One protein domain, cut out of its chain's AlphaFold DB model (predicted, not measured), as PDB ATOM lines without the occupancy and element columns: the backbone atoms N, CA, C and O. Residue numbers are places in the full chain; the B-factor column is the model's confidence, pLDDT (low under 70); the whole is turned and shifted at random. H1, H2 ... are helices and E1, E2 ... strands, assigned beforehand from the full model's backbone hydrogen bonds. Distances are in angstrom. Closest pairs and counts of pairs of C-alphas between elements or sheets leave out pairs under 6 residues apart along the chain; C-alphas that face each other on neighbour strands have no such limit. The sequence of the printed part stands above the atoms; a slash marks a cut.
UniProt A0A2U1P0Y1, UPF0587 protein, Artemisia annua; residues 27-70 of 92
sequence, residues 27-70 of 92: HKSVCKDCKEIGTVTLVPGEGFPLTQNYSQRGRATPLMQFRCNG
ATOM      1  N   HIS A  27     -16.125 -11.676 -23.910       75.88
ATOM      2  CA  HIS A  27     -15.116 -10.822 -24.512       75.88
ATOM      3  C   HIS A  27     -14.699  -9.744 -23.511       75.88
ATOM      4  O   HIS A  27     -15.552  -9.002 -23.026       75.88
ATOM      5  N   LYS A  28     -13.400  -9.646 -23.212       78.62
ATOM      6  CA  LYS A  28     -12.817  -8.568 -22.405       78.62
ATOM      7  C   LYS A  28     -11.991  -7.658 -23.309       78.62
ATOM      8  O   LYS A  28     -11.117  -8.148 -24.022       78.62
ATOM      9  N   SER A  29     -12.241  -6.357 -23.242       78.25
ATOM     10  CA  SER A  29     -11.519  -5.333 -23.997       78.25
ATOM     11  C   SER A  29     -10.973  -4.267 -23.054       78.25
ATOM     12  O   SER A  29     -11.567  -4.007 -22.010       78.25
ATOM     13  N   VAL A  30      -9.842  -3.665 -23.418       82.06
ATOM     14  CA  VAL A  30      -9.210  -2.577 -22.659       82.06
ATOM     15  C   VAL A  30      -9.174  -1.329 -23.518       82.06
ATOM     16  O   VAL A  30      -8.778  -1.384 -24.688       82.06
ATOM     17  N   CYS A  31      -9.566  -0.194 -22.948       79.19
ATOM     18  CA  CYS A  31      -9.641   1.052 -23.692       79.19
ATOM     19  C   CYS A  31      -8.233   1.550 -23.969       79.19
ATOM     20  O   CYS A  31      -7.391   1.619 -23.071       79.19
ATOM     21  N   LYS A  32      -7.957   1.901 -25.225       79.06
ATOM     22  CA  LYS A  32      -6.632   2.389 -25.609       79.06
ATOM     23  C   LYS A  32      -6.308   3.720 -24.930       79.06
ATOM     24  O   LYS A  32      -5.143   3.915 -24.583       79.06
ATOM     25  N   ASP A  33      -7.321   4.543 -24.671       81.69
ATOM     26  CA  ASP A  33      -7.171   5.886 -24.115       81.69
ATOM     27  C   ASP A  33      -7.246   5.882 -22.581       81.69
ATOM     28  O   ASP A  33      -6.257   6.190 -21.920       81.69
ATOM     29  N   CYS A  34      -8.378   5.467 -21.997       85.00
ATOM     30  CA  CYS A  34      -8.584   5.522 -20.541       85.00
ATOM     31  C   CYS A  34      -8.084   4.288 -19.774       85.00
ATOM     32  O   CYS A  34      -8.113   4.285 -18.548       85.00
ATOM     33  N   LYS A  35      -7.623   3.240 -20.472       86.88
ATOM     34  CA  LYS A  35      -7.151   1.966 -19.889       86.88
ATOM     35  C   LYS A  35      -8.188   1.199 -19.061       86.88
ATOM     36  O   LYS A  35      -7.844   0.184 -18.460       86.88
ATOM     37  N   GLU A  36      -9.448   1.626 -19.064       86.00
ATOM     38  CA  GLU A  36     -10.532   0.888 -18.427       86.00
ATOM     39  C   GLU A  36     -10.776  -0.442 -19.137       86.00
ATOM     40  O   GLU A  36     -10.670  -0.552 -20.361       86.00
ATOM     41  N   ILE A  37     -11.102  -1.461 -18.347       85.12
ATOM     42  CA  ILE A  37     -11.472  -2.782 -18.842       85.12
ATOM     43  C   ILE A  37     -12.987  -2.835 -18.904       85.12
ATOM     44  O   ILE A  37     -13.655  -2.538 -17.914       85.12
ATOM     45  N   GLY A  38     -13.532  -3.326 -20.006       84.19
ATOM     46  CA  GLY A  38     -14.916  -3.754 -19.999       84.19
ATOM     47  C   GLY A  38     -15.164  -5.030 -20.771       84.19
ATOM     48  O   GLY A  38     -14.256  -5.667 -21.314       84.19
ATOM     49  N   THR A  39     -16.408  -5.477 -20.683       83.81
ATOM     50  CA  THR A  39     -16.786  -6.851 -20.978       83.81
ATOM     51  C   THR A  39     -18.094  -6.921 -21.744       83.81
ATOM     52  O   THR A  39     -19.048  -6.217 -21.415       83.81
ATOM     53  N   VAL A  40     -18.164  -7.844 -22.696       84.06
ATOM     54  CA  VAL A  40     -19.405  -8.281 -23.338       84.06
ATOM     55  C   VAL A  40     -19.569  -9.768 -23.053       84.06
ATOM     56  O   VAL A  40     -18.710 -10.563 -23.436       84.06
ATOM     57  N   THR A  41     -20.660 -10.139 -22.384       83.06
ATOM     58  CA  THR A  41     -20.941 -11.526 -21.995       83.06
ATOM     59  C   THR A  41     -22.251 -12.016 -22.604       83.06
ATOM     60  O   THR A  41     -23.270 -11.367 -22.395       83.06
ATOM     61  N   LEU A  42     -22.267 -13.140 -23.332       81.94
ATOM     62  CA  LEU A  42     -23.528 -13.779 -23.745       81.94
ATOM     63  C   LEU A  42     -24.268 -14.265 -22.497       81.94
ATOM     64  O   LEU A  42     -23.655 -14.867 -21.621       81.94
ATOM     65  N   VAL A  43     -25.575 -14.023 -22.427       84.06
ATOM     66  CA  VAL A  43     -26.440 -14.564 -21.375       84.06
ATOM     67  C   VAL A  43     -27.062 -15.870 -21.890       84.06
ATOM     68  O   VAL A  43     -27.894 -15.815 -22.799       84.06
ATOM     69  N   PRO A  44     -26.658 -17.052 -21.384       78.44
ATOM     70  CA  PRO A  44     -27.209 -18.322 -21.848       78.44
ATOM     71  C   PRO A  44     -28.706 -18.429 -21.542       78.44
ATOM     72  O   PRO A  44     -29.154 -18.000 -20.483       78.44
ATOM     73  N   GLY A  45     -29.468 -19.032 -22.454       78.31
ATOM     74  CA  GLY A  45     -30.915 -19.234 -22.296       78.31
ATOM     75  C   GLY A  45     -31.786 -18.032 -22.674       78.31
ATOM     76  O   GLY A  45     -32.996 -18.192 -22.786       78.31
ATOM     77  N   GLU A  46     -31.186 -16.869 -22.936       81.81
ATOM     78  CA  GLU A  46     -31.901 -15.665 -23.358       81.81
ATOM     79  C   GLU A  46     -31.933 -15.505 -24.885       81.81
ATOM     80  O   GLU A  46     -30.995 -15.865 -25.603       81.81
ATOM     81  N   GLY A  47     -33.015 -14.900 -25.381       80.50
ATOM     82  CA  GLY A  47     -33.304 -14.742 -26.807       80.50
ATOM     83  C   GLY A  47     -34.355 -15.726 -27.328       80.50
ATOM     84  O   GLY A  47     -34.792 -16.643 -26.637       80.50
ATOM     85  N   PHE A  48     -34.789 -15.526 -28.572       80.62
ATOM     86  CA  PHE A  48     -35.827 -16.336 -29.209       80.62
ATOM     87  C   PHE A  48     -35.377 -16.812 -30.590       80.62
ATOM     88  O   PHE A  48     -34.923 -15.989 -31.395       80.62
ATOM     89  N   PRO A  49     -35.551 -18.107 -30.916       78.81
ATOM     90  CA  PRO A  49     -35.178 -18.642 -32.217       78.81
ATOM     91  C   PRO A  49     -35.957 -17.949 -33.338       78.81
ATOM     92  O   PRO A  49     -37.141 -17.627 -33.206       78.81
ATOM     93  N   LEU A  50     -35.300 -17.746 -34.482       81.50
ATOM     94  CA  LEU A  50     -35.978 -17.266 -35.681       81.50
ATOM     95  C   LEU A  50     -36.843 -18.393 -36.240       81.50
ATOM     96  O   LEU A  50     -36.349 -19.317 -36.880       81.50
ATOM     97  N   THR A  51     -38.146 -18.305 -35.999       83.81
ATOM     98  CA  THR A  51     -39.113 -19.246 -36.564       83.81
ATOM     99  C   THR A  51     -39.498 -18.853 -37.990       83.81
ATOM    100  O   THR A  51     -39.395 -17.689 -38.394       83.81
ATOM    101  N   GLN A  52     -40.027 -19.818 -38.749       82.94
ATOM    102  CA  GLN A  52     -40.545 -19.580 -40.098       82.94
ATOM    103  C   GLN A  52     -41.629 -18.489 -40.120       82.94
ATOM    104  O   GLN A  52     -41.626 -17.650 -41.017       82.94
ATOM    105  N   ASN A  53     -42.514 -18.452 -39.115       86.00
ATOM    106  CA  ASN A  53     -43.563 -17.434 -39.025       86.00
ATOM    107  C   ASN A  53     -42.987 -16.015 -38.919       86.00
ATOM    108  O   ASN A  53     -43.474 -15.107 -39.588       86.00
ATOM    109  N   TYR A  54     -41.942 -15.829 -38.106       84.50
ATOM    110  CA  TYR A  54     -41.274 -14.534 -37.975       84.50
ATOM    111  C   TYR A  54     -40.561 -14.145 -39.271       84.50
ATOM    112  O   TYR A  54     -40.744 -13.025 -39.747       84.50
ATOM    113  N   SER A  55     -39.831 -15.082 -39.884       83.44
ATOM    114  CA  SER A  55     -39.106 -14.845 -41.138       83.44
ATOM    115  C   SER A  55     -40.037 -14.456 -42.292       83.44
ATOM    116  O   SER A  55     -39.815 -13.432 -42.933       83.44
ATOM    117  N   GLN A  56     -41.123 -15.202 -42.511       87.62
ATOM    118  CA  GLN A  56     -42.084 -14.925 -43.589       87.62
ATOM    119  C   GLN A  56     -42.819 -13.594 -43.412       87.62
ATOM    120  O   GLN A  56     -43.245 -12.983 -44.386       87.62
ATOM    121  N   ARG A  57     -42.964 -13.132 -42.166       90.06
ATOM    122  CA  ARG A  57     -43.584 -11.843 -41.839       90.06
ATOM    123  C   ARG A  57     -42.584 -10.685 -41.834       90.06
ATOM    124  O   ARG A  57     -42.951  -9.594 -41.405       90.06
ATOM    125  N   GLY A  58     -41.332 -10.920 -42.237       86.44
ATOM    126  CA  GLY A  58     -40.267  -9.915 -42.207       86.44
ATOM    127  C   GLY A  58     -39.949  -9.405 -40.798       86.44
ATOM    128  O   GLY A  58     -39.428  -8.304 -40.645       86.44
ATOM    129  N   ARG A  59     -40.295 -10.168 -39.752       85.69
ATOM    130  CA  ARG A  59     -40.114  -9.756 -38.357       85.69
ATOM    131  C   ARG A  59     -38.726 -10.136 -37.865       85.69
ATOM    132  O   ARG A  59     -38.259 -11.256 -38.071       85.69
ATOM    133  N   ALA A  60     -38.101  -9.214 -37.143       81.50
ATOM    134  CA  ALA A  60     -36.873  -9.489 -36.416       81.50
ATOM    135  C   ALA A  60     -37.160 -10.256 -35.116       81.50
ATOM    136  O   ALA A  60     -38.203 -10.072 -34.489       81.50
ATOM    137  N   THR A  61     -36.199 -11.079 -34.698       82.06
ATOM    138  CA  THR A  61     -36.158 -11.693 -33.365       82.06
ATOM    139  C   THR A  61     -34.783 -11.450 -32.729       82.06
ATOM    140  O   THR A  61     -33.772 -11.454 -33.453       82.06
ATOM    141  N   PRO A  62     -34.697 -11.210 -31.410       81.69
ATOM    142  CA  PRO A  62     -33.421 -11.172 -30.707       81.69
ATOM    143  C   PRO A  62     -32.917 -12.607 -30.491       81.69
ATOM    144  O   PRO A  62     -33.402 -13.319 -29.624       81.69
ATOM    145  N   LEU A  63     -31.953 -13.047 -31.300       78.31
ATOM    146  CA  LEU A  63     -31.409 -14.417 -31.248       78.31
ATOM    147  C   LEU A  63     -30.481 -14.675 -30.051       78.31
ATOM    148  O   LEU A  63     -30.225 -15.826 -29.724       78.31
ATOM    149  N   MET A  64     -29.932 -13.616 -29.459       77.56
ATOM    150  CA  MET A  64     -28.953 -13.656 -28.373       77.56
ATOM    151  C   MET A  64     -29.115 -12.397 -27.524       77.56
ATOM    152  O   MET A  64     -29.427 -11.334 -28.069       77.56
ATOM    153  N   GLN A  65     -28.833 -12.494 -26.225       82.88
ATOM    154  CA  GLN A  65     -28.723 -11.343 -25.332       82.88
ATOM    155  C   GLN A  65     -27.311 -11.241 -24.759       82.88
ATOM    156  O   GLN A  65     -26.699 -12.246 -24.399       82.88
ATOM    157  N   PHE A  66     -26.807 -10.012 -24.643       83.75
ATOM    158  CA  PHE A  66     -25.506  -9.734 -24.048       83.75
ATOM    159  C   PHE A  66     -25.650  -8.876 -22.793       83.75
ATOM    160  O   PHE A  66     -26.458  -7.952 -22.744       83.75
ATOM    161  N   ARG A  67     -24.816  -9.153 -21.793       85.81
ATOM    162  CA  ARG A  67     -24.531  -8.253 -20.679       85.81
ATOM    163  C   ARG A  67     -23.302  -7.423 -21.040       85.81
ATOM    164  O   ARG A  67     -22.218  -7.974 -21.227       85.81
ATOM    165  N   CYS A  68     -23.495  -6.114 -21.146       86.25
ATOM    166  CA  CYS A  68     -22.491  -5.140 -21.572       86.25
ATOM    167  C   CYS A  68     -22.004  -4.360 -20.331       86.25
ATOM    168  O   CYS A  68     -22.832  -3.831 -19.592       86.25
ATOM    169  N   ASN A  69     -20.694  -4.297 -20.072       85.75
ATOM    170  CA  ASN A  69     -20.106  -3.471 -19.008       85.75
ATOM    171  C   ASN A  69     -18.954  -2.644 -19.586       85.75
ATOM    172  O   ASN A  69     -17.924  -3.212 -19.942       85.75
ATOM    173  N   GLY A  70     -19.142  -1.332 -19.737       81.88
ATOM    174  CA  GLY A  70     -18.145  -0.411 -20.303       81.88
ATOM    175  C   GLY A  70     -17.881  -0.551 -21.812       81.88
ATOM    176  O   GLY A  70     -17.128   0.245 -22.357       81.88
TER     177      GLY A  70
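Overview. This is residues 27 to 70 of the 92 residues of the protein "UPF0587 protein" of Artemisia annua (UniProt A0A2U1P0Y1). A small, narrow sheet of three strands, E1, E2 and E3, makes one part of a long, thin, arched shape, and the chain runs out from E2 in a drawn-out loop and comes back into E3, with the short helix H1 at the loop's far tip. The turn between E1 and E2, with Cys 34, makes the opposite end of the length, while residues 52 to 58, of which 52 to 56 belong to H1, stick out free. The printed part has 44 residues, with one named helix and three named strands in the order E1, E2, H1, E3; the sheet's order is E1 - E2 - E3, all antiparallel. The class is mixed, helices and strands, with under half of the residues in named elements. The whole is extended, with a radius of gyration of the C-alphas of 15.6 A, and a rod in outline, spanning 45 by 20 by 10 A.

Along the chain. E1 covers residues 27 to 30 and begins at C-alpha 27, (-15.116, -10.822, -24.512); it is 10.3 A from first to last C-alpha. E2, the longest strand, covers residues 37 to 42 and is 17.0 A long. H1 follows at residues 52 to 56, 6.0 A long, with C-alpha 52 at (-40.545, -19.580, -40.098). E3 covers residues 66 to 69, is 9.7 A long and ends at C-alpha 69, (-20.106, -3.471, -19.008).

Arrangement. E1 and E2 form a hairpin, antiparallel at 166 degrees between their directions. Their C-alphas 30 and 37 face each other at 4.4 A, and N 29 and O 38 are within hydrogen-bond range at 2.9 A, as are N 40 and O 27 at 2.9 A. E2 is the inner strand of the sheet, and E1 and E3 are its edge strands. E2 and E3 are antiparallel at 168 degrees; their C-alphas 42 and 66 face each other at 4.5 A. Across this pair N 39 and O 69 are within hydrogen-bond range at 2.8 A, as are N 67 and O 41 at 2.8 A. E1 and E3 are apart. H1 is not on the sheet, with 0 pairs of C-alphas within 10 A, and it is apart from E1. In H1 every O i to N i+4 pair is within hydrogen-bond range.

Size, cuts and confidence. The two C-alphas farthest apart are those of Cys 34 and Asn 53, at 45.7 A, while the first and last printed C-alphas, those of His 27 and Gly 70, are 11.6 A apart. The printed part has no cut. The links E1 to E2, E2 to H1 and H1 to E3 are short, with 6, 9 and 9 residues between the elements. The mean pLDDT of the printed part is 82.7, and no printed residue is under 70.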